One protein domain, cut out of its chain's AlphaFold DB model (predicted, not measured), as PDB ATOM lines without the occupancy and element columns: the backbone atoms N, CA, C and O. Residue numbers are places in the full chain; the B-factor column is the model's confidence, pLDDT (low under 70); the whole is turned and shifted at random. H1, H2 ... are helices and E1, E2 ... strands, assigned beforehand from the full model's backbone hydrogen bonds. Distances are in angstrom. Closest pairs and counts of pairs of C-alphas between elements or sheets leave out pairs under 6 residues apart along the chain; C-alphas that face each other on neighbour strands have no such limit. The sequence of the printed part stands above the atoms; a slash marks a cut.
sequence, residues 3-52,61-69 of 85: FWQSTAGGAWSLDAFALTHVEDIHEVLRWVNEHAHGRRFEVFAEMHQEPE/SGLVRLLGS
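What this domain is: This is residues 3 to 52 and 61 to 69 of the 85 residues of an uncharacterized protein of Kocuria sp. SM24M-10 (UniProt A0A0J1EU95). A strongly twisted sheet of four strands has one helix, H1, over one of its faces, mainly over E3. The sheet is drawn out by staggered pairing: the hairpin of E1 and E2 is beside the first residues of E3, and E4 is beside later ones. The 59 printed residues include, in chain order, E1, E2, H1, E3 and E4; the sheet runs E2, E1, E3, E4, antiparallel throughout, and the class is mixed, helices and strands. The whole is elongated, 37 by 23 by 19 A, and only just loose, close to compact, with a radius of gyration of the C-alphas of 12.7 A.

Where its parts are: E1, residues 3 to 6, begins with C-alpha 3 at (46.822, -27.630, 40.293) and is 10.1 A long. E2, residues 12 to 16, measures 12.5 A. H1, residues 25 to 35, measures 15.3 A. E3, residues 40 to 46, measures 20.2 A. E4, residues 63 to 68, measures 13.4 A and ends with C-alpha 68 at (51.915, -35.933, 41.420).

How they stand to each other: E1 and E2 form a hairpin, with N 5 and O 13 2.9 A apart. E1 pairs with E3 over residues 40 to 41, N 4 and O 40 being 2.8 A apart. E3 pairs with E4 over residues 42 to 46, with N 43 and O 67 2.9 A apart. H1 is on the sheet at a height of 10.4 A, over E3. In H1 every O i to N i+4 pair is within hydrogen-bond range. E2, H1 and E3 form a split strand-helix-strand unit, two strands running the same way with E1 between them, and its crossover is right-handed.

The domain as a whole: The C-alphas farthest apart are those of Gly 9 and Glu 23, 38.9 A. Residues 53 to 60 are not printed; C-alphas 52 and 61 are 11.6 A apart across the cut. No printed residue is under 70 in pLDDT.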
ATOM      1  N   PHE A   3      46.092 -28.071  41.479       93.88
ATOM      2  CA  PHE A   3      46.822 -27.630  40.293       93.88
ATOM      3  C   PHE A   3      47.703 -26.443  40.643       93.88
ATOM      4  O   PHE A   3      47.242 -25.445  41.195       93.88
ATOM      5  N   TRP A   4      48.969 -26.555  40.276       93.31
ATOM      6  CA  TRP A   4      50.007 -25.599  40.597       93.31
ATOM      7  C   TRP A   4      50.420 -24.829  39.352       93.31
ATOM      8  O   TRP A   4      50.860 -25.409  38.354       93.31
ATOM      9  N   GLN A   5      50.329 -23.509  39.440       92.06
ATOM     10  CA  GLN A   5      50.774 -22.596  38.399       92.06
ATOM     11  C   GLN A   5      51.974 -21.796  38.904       92.06
ATOM     12  O   GLN A   5      51.878 -21.092  39.906       92.06
ATOM     13  N   SER A   6      53.102 -21.881  38.195       88.75
ATOM     14  CA  SER A   6      54.252 -21.027  38.499       88.75
ATOM     15  C   SER A   6      53.892 -19.584  38.178       88.75
ATOM     16  O   SER A   6      53.380 -19.289  37.093       88.75
ATOM     17  N   THR A   7      54.199 -18.684  39.103       85.06
ATOM     18  CA  THR A   7      54.142 -17.237  38.889       85.06
ATOM     19  C   THR A   7      55.511 -16.721  38.445       85.06
ATOM     20  O   THR A   7      56.530 -17.391  38.626       85.06
ATOM     21  N   ALA A   8      55.556 -15.517  37.869       80.31
ATOM     22  CA  ALA A   8      56.802 -14.909  37.391       80.31
ATOM     23  C   ALA A   8      57.830 -14.632  38.512       80.31
ATOM     24  O   ALA A   8      59.007 -14.449  38.221       80.31
ATOM     25  N   GLY A   9      57.405 -14.621  39.782       77.38
ATOM     26  CA  GLY A   9      58.259 -14.373  40.950       77.38
ATOM     27  C   GLY A   9      58.790 -15.630  41.645       77.38
ATOM     28  O   GLY A   9      59.274 -15.529  42.766       77.38
ATOM     29  N   GLY A  10      58.647 -16.814  41.039       76.81
ATOM     30  CA  GLY A  10      59.083 -18.087  41.636       76.81
ATOM     31  C   GLY A  10      58.135 -18.658  42.700       76.81
ATOM     32  O   GLY A  10      58.362 -19.761  43.183       76.81
ATOM     33  N   ALA A  11      57.050 -17.952  43.032       81.38
ATOM     34  CA  ALA A  11      55.971 -18.477  43.863       81.38
ATOM     35  C   ALA A  11      55.004 -19.345  43.039       81.38
ATOM     36  O   ALA A  11      54.891 -19.177  41.820       81.38
ATOM     37  N   TRP A  12      54.248 -20.215  43.707       86.31
ATOM     38  CA  TRP A  12      53.239 -21.068  43.078       86.31
ATOM     39  C   TRP A  12      51.830 -20.655  43.500       86.31
ATOM     40  O   TRP A  12      51.529 -20.568  44.689       86.31
ATOM     41  N   SER A  13      50.955 -20.426  42.523       88.56
ATOM     42  CA  SER A  13      49.513 -20.300  42.747       88.56
ATOM     43  C   SER A  13      48.867 -21.683  42.761       88.56
ATOM     44  O   SER A  13      49.288 -22.568  42.010       88.56
ATOM     45  N   LEU A  14      47.847 -21.854  43.602       88.94
ATOM     46  CA  LEU A  14      47.153 -23.120  43.820       88.94
ATOM     47  C   LEU A  14      45.663 -22.986  43.503       88.94
ATOM     48  O   LEU A  14      44.969 -22.217  44.164       88.94
ATOM     49  N   ASP A  15      45.179 -23.822  42.585       90.75
ATOM     50  CA  ASP A  15      43.751 -24.101  42.428       90.75
ATOM     51  C   ASP A  15      43.448 -25.492  42.992       90.75
ATOM     52  O   ASP A  15      43.988 -26.497  42.519       90.75
ATOM     53  N   ALA A  16      42.583 -25.561  44.004       89.19
ATOM     54  CA  ALA A  16      42.220 -26.807  44.667       89.19
ATOM     55  C   ALA A  16      40.770 -27.204  44.368       89.19
ATOM     56  O   ALA A  16      39.852 -26.393  44.465       89.19
ATOM     57  N   PHE A  17      40.568 -28.482  44.054       89.00
ATOM     58  CA  PHE A  17      39.271 -29.075  43.741       89.00
ATOM     59  C   PHE A  17      39.042 -30.341  44.567       89.00
ATOM     60  O   PHE A  17      39.958 -31.148  44.765       89.00
ATOM     61  N   ALA A  18      37.799 -30.541  44.998       87.75
ATOM     62  CA  ALA A  18      37.307 -31.819  45.490       87.75
ATOM     63  C   ALA A  18      36.440 -32.447  44.393       87.75
ATOM     64  O   ALA A  18      35.504 -31.809  43.919       87.75
ATOM     65  N   LEU A  19      36.770 -33.671  43.979       89.69
ATOM     66  CA  LEU A  19      35.898 -34.467  43.120       89.69
ATOM     67  C   LEU A  19      35.097 -35.414  44.005       89.69
ATOM     68  O   LEU A  19      35.676 -36.124  44.827       89.69
ATOM     69  N   THR A  20      33.783 -35.415  43.837       87.88
ATOM     70  CA  THR A  20      32.865 -36.297  44.559       87.88
ATOM     71  C   THR A  20      32.056 -37.113  43.558       87.88
ATOM     72  O   THR A  20      31.999 -36.770  42.379       87.88
ATOM     73  N   HIS A  21      31.494 -38.238  44.011       89.31
ATOM     74  CA  HIS A  21      30.712 -39.156  43.169       89.31
ATOM     75  C   HIS A  21      31.440 -39.704  41.929       89.31
ATOM     76  O   HIS A  21      30.787 -40.117  40.977       89.31
ATOM     77  N   VAL A  22      32.774 -39.746  41.961       91.69
ATOM     78  CA  VAL A  22      33.575 -40.406  40.924       91.69
ATOM     79  C   VAL A  22      33.418 -41.921  41.023       91.69
ATOM     80  O   VAL A  22      33.410 -42.476  42.125       91.69
ATOM     81  N   GLU A  23      33.293 -42.583  39.881       92.88
ATOM     82  CA  GLU A  23      33.126 -44.035  39.801       92.88
ATOM     83  C   GLU A  23      34.431 -44.755  40.154       92.88
ATOM     84  O   GLU A  23      34.447 -45.694  40.952       92.88
ATOM     85  N   ASP A  24      35.543 -44.282  39.588       91.75
ATOM     86  CA  ASP A  24      36.861 -44.864  39.788       91.75
ATOM     87  C   ASP A  24      38.007 -43.866  39.537       91.75
ATOM     88  O   ASP A  24      37.828 -42.686  39.221       91.75
ATOM     89  N   ILE A  25      39.238 -44.358  39.685       90.75
ATOM     90  CA  ILE A  25      40.449 -43.566  39.459       90.75
ATOM     91  C   ILE A  25      40.644 -43.170  37.986       90.75
ATOM     92  O   ILE A  25      41.284 -42.156  37.710       90.75
ATOM     93  N   HIS A  26      40.111 -43.922  37.022       94.62
ATOM     94  CA  HIS A  26      40.239 -43.592  35.603       94.62
ATOM     95  C   HIS A  26      39.427 -42.347  35.248       94.62
ATOM     96  O   HIS A  26      39.902 -41.522  34.463       94.62
ATOM     97  N   GLU A  27      38.249 -42.174  35.848       95.81
ATOM     98  CA  GLU A  27      37.469 -40.942  35.725       95.81
ATOM     99  C   GLU A  27      38.240 -39.736  36.276       95.81
ATOM    100  O   GLU A  27      38.380 -38.720  35.590       95.81
ATOM    101  N   VAL A  28      38.838 -39.878  37.464       94.75
ATOM    102  CA  VAL A  28      39.674 -38.832  38.076       94.75
ATOM    103  C   VAL A  28      40.836 -38.447  37.158       94.75
ATOM    104  O   VAL A  28      41.085 -37.264  36.936       94.75
ATOM    105  N   LEU A  29      41.548 -39.428  36.595       93.38
ATOM    106  CA  LEU A  29      42.688 -39.173  35.709       93.38
ATOM    107  C   LEU A  29      42.273 -38.527  34.381       93.38
ATOM    108  O   LEU A  29      43.007 -37.684  33.860       93.38
ATOM    109  N   ARG A  30      41.101 -38.878  33.842       94.75
ATOM    110  CA  ARG A  30      40.547 -38.212  32.656       94.75
ATOM    111  C   ARG A  30      40.249 -36.745  32.953       94.75
ATOM    112  O   ARG A  30      40.706 -35.877  32.213       94.75
ATOM    113  N   TRP A  31      39.584 -36.478  34.076       95.25
ATOM    114  CA  TRP A  31      39.278 -35.120  34.514       95.25
ATOM    115  C   TRP A  31      40.553 -34.291  34.717       95.25
ATOM    116  O   TRP A  31      40.646 -33.166  34.226       95.25
ATOM    117  N   VAL A  32      41.582 -34.863  35.357       94.00
ATOM    118  CA  VAL A  32      42.909 -34.233  35.492       94.00
ATOM    119  C   VAL A  32      43.467 -33.841  34.132       94.00
ATOM    120  O   VAL A  32      43.901 -32.707  33.959       94.00
ATOM    121  N   ASN A  33      43.469 -34.760  33.168       92.56
ATOM    122  CA  ASN A  33      44.039 -34.506  31.850       92.56
ATOM    123  C   ASN A  33      43.327 -33.350  31.123       92.56
ATOM    124  O   ASN A  33      43.975 -32.554  30.445       92.56
ATOM    125  N   GLU A  34      42.013 -33.223  31.306       94.38
ATOM    126  CA  GLU A  34      41.202 -32.149  30.723       94.38
ATOM    127  C   GLU A  34      41.433 -30.782  31.393       94.38
ATOM    128  O   GLU A  34      41.428 -29.766  30.699       94.38
ATOM    129  N   HIS A  35      41.685 -30.744  32.708       93.81
ATOM    130  CA  HIS A  35      41.725 -29.505  33.509       93.81
ATOM    131  C   HIS A  35      43.136 -29.049  33.910       93.81
ATOM    132  O   HIS A  35      43.344 -27.899  34.327       93.81
ATOM    133  N   ALA A  36      44.134 -29.931  33.800       91.25
ATOM    134  CA  ALA A  36      45.511 -29.595  34.137       91.25
ATOM    135  C   ALA A  36      46.036 -28.480  33.234       91.25
ATOM    136  O   ALA A  36      46.744 -27.599  33.714       91.25
ATOM    137  N   HIS A  37      45.689 -28.496  31.941       90.44
ATOM    138  CA  HIS A  37      46.187 -27.537  30.948       90.44
ATOM    139  C   HIS A  37      47.724 -27.378  30.996       90.44
ATOM    140  O   HIS A  37      48.257 -26.277  30.890       90.44
ATOM    141  N   GLY A  38      48.446 -28.487  31.210       87.88
ATOM    142  CA  GLY A  38      49.911 -28.513  31.329       87.88
ATOM    143  C   GLY A  38      50.474 -28.110  32.700       87.88
ATOM    144  O   GLY A  38      51.690 -28.142  32.888       87.88
ATOM    145  N   ARG A  39      49.624 -27.755  33.670       92.06
ATOM    146  CA  ARG A  39      50.037 -27.435  35.044       92.06
ATOM    147  C   ARG A  39      50.491 -28.677  35.800       92.06
ATOM    148  O   ARG A  39      49.998 -29.784  35.572       92.06
ATOM    149  N   ARG A  40      51.404 -28.477  36.755       91.06
ATOM    150  CA  ARG A  40      51.736 -29.515  37.741       91.06
ATOM    151  C   ARG A  40      50.511 -29.762  38.610       91.06
ATOM    152  O   ARG A  40      49.770 -28.827  38.899       91.06
ATOM    153  N   PHE A  41      50.297 -30.998  39.034       93.31
ATOM    154  CA  PHE A  41      49.120 -31.344  39.816       93.31
ATOM    155  C   PHE A  41      49.426 -32.383  40.886       93.31
ATOM    156  O   PHE A  41      50.457 -33.057  40.843       93.31
ATOM    157  N   GLU A  42      48.493 -32.524  41.820       94.88
ATOM    158  CA  GLU A  42      48.479 -33.585  42.819       94.88
ATOM    159  C   GLU A  42      47.069 -34.158  42.974       94.88
ATOM    160  O   GLU A  42      46.088 -33.422  43.141       94.88
ATOM    161  N   VAL A  43      46.975 -35.486  42.972       94.19
ATOM    162  CA  VAL A  43      45.738 -36.221  43.251       94.19
ATOM    163  C   VAL A  43      45.839 -36.828  44.640       94.19
ATOM    164  O   VAL A  43      46.835 -37.472  44.973       94.19
ATOM    165  N   PHE A  44      44.786 -36.649  45.430       92.88
ATOM    166  CA  PHE A  44      44.675 -37.192  46.776       92.88
ATOM    167  C   PHE A  44      43.387 -37.998  46.902       92.88
ATOM    168  O   PHE A  44      42.366 -37.596  46.345       92.88
ATOM    169  N   ALA A  45      43.444 -39.088  47.661       91.31
ATOM    170  CA  ALA A  45      42.269 -39.771  48.182       91.31
ATOM    171  C   ALA A  45      42.077 -39.419  49.657       91.31
ATOM    172  O   ALA A  45      43.040 -39.370  50.425       91.31
ATOM    173  N   GLU A  46      40.828 -39.196  50.050       90.25
ATOM    174  CA  GLU A  46      40.454 -39.050  51.455       90.25
ATOM    175  C   GLU A  46      40.436 -40.417  52.134       90.25
ATOM    176  O   GLU A  46      39.869 -41.376  51.614       90.25
ATOM    177  N   MET A  47      41.053 -40.509  53.312       86.50
ATOM    178  CA  MET A  47      41.077 -41.744  54.103       86.50
ATOM    179  C   MET A  47      39.706 -42.073  54.694       86.50
ATOM    180  O   MET A  47      39.348 -43.239  54.855       86.50
ATOM    181  N   HIS A  48      38.941 -41.034  55.018       84.75
ATOM    182  CA  HIS A  48      37.577 -41.135  55.509       84.75
ATOM    183  C   HIS A  48      36.700 -40.180  54.714       84.75
ATOM    184  O   HIS A  48      37.057 -39.012  54.556       84.75
ATOM    185  N   GLN A  49      35.555 -40.665  54.237       78.81
ATOM    186  CA  GLN A  49      34.585 -39.809  53.568       78.81
ATOM    187  C   GLN A  49      34.067 -38.772  54.565       78.81
ATOM    188  O   GLN A  49      33.384 -39.110  55.533       78.81
ATOM    189  N   GLU A  50      34.392 -37.506  54.324       77.31
ATOM    190  CA  GLU A  50      33.770 -36.404  55.046       77.31
ATOM    191  C   GLU A  50      32.503 -35.941  54.323       77.31
ATOM    192  O   GLU A  50      32.486 -35.923  53.089       77.31
ATOM    193  N   PRO A  51      31.454 -35.528  55.056       78.75
ATOM    194  CA  PRO A  51      30.308 -34.865  54.452       78.75
ATOM    195  C   PRO A  51      30.745 -33.633  53.658       78.75
ATOM    196  O   PRO A  51      31.638 -32.895  54.084       78.75
ATOM    197  N   GLU A  52      30.099 -33.401  52.519       77.38
ATOM    198  CA  GLU A  52      30.292 -32.165  51.766       77.38
ATOM    199  C   GLU A  52      29.867 -30.968  52.626       77.38
ATOM    200  O   GLU A  52      28.801 -30.961  53.246       77.38
ATOM    201  N   SER A  61      39.799 -34.645  57.018       84.12
ATOM    202  CA  SER A  61      40.135 -36.015  56.663       84.12
ATOM    203  C   SER A  61      41.601 -36.100  56.280       84.12
ATOM    204  O   SER A  61      42.126 -35.244  55.564       84.12
ATOM    205  N   GLY A  62      42.261 -37.160  56.743       86.38
ATOM    206  CA  GLY A  62      43.597 -37.485  56.271       86.38
ATOM    207  C   GLY A  62      43.577 -37.683  54.756       86.38
ATOM    208  O   GLY A  62      42.675 -38.330  54.221       86.38
ATOM    209  N   LEU A  63      44.572 -37.130  54.068       89.12
ATOM    210  CA  LEU A  63      44.731 -37.264  52.625       89.12
ATOM    211  C   LEU A  63      45.917 -38.173  52.313       89.12
ATOM    212  O   LEU A  63      47.019 -37.965  52.820       89.12
ATOM    213  N   VAL A  64      45.709 -39.141  51.423       90.06
ATOM    214  CA  VAL A  64      46.782 -39.945  50.831       90.06
ATOM    215  C   VAL A  64      47.041 -39.426  49.426       90.06
ATOM    216  O   VAL A  64      46.144 -39.447  48.583       90.06
ATOM    217  N   ARG A  65      48.267 -38.962  49.150       92.00
ATOM    218  CA  ARG A  65      48.665 -38.576  47.790       92.00
ATOM    219  C   ARG A  65      48.770 -39.832  46.927       92.00
ATOM    220  O   ARG A  65      49.564 -40.720  47.225       92.00
ATOM    221  N   LEU A  66      47.986 -39.883  45.857       92.69
ATOM    222  CA  LEU A  66      47.995 -40.978  44.887       92.69
ATOM    223  C   LEU A  66      48.937 -40.693  43.714       92.69
ATOM    224  O   LEU A  66      49.577 -41.607  43.202       92.69
ATOM    225  N   LEU A  67      49.005 -39.433  43.274       92.88
ATOM    226  CA  LEU A  67      49.778 -39.032  42.098       92.88
ATOM    227  C   LEU A  67      50.261 -37.584  42.210       92.88
ATOM    228  O   LEU A  67      49.612 -36.754  42.848       92.88
ATOM    229  N   GLY A  68      51.368 -37.282  41.530       90.25
ATOM    230  CA  GLY A  68      51.915 -35.933  41.420       90.25
ATOM    231  C   GLY A  68      52.893 -35.575  42.535       90.25
ATOM    232  O   GLY A  68      53.340 -36.431  43.298       90.25
ATOM    233  N   SER A  69      53.258 -34.297  42.606       87.50
ATOM    234  CA  SER A  69      54.170 -33.777  43.628       87.50
ATOM    235  C   SER A  69      53.888 -32.308  43.921       87.50
ATOM    236  O   SER A  69      53.529 -31.552  43.017       87.50
TER     237      SER A  69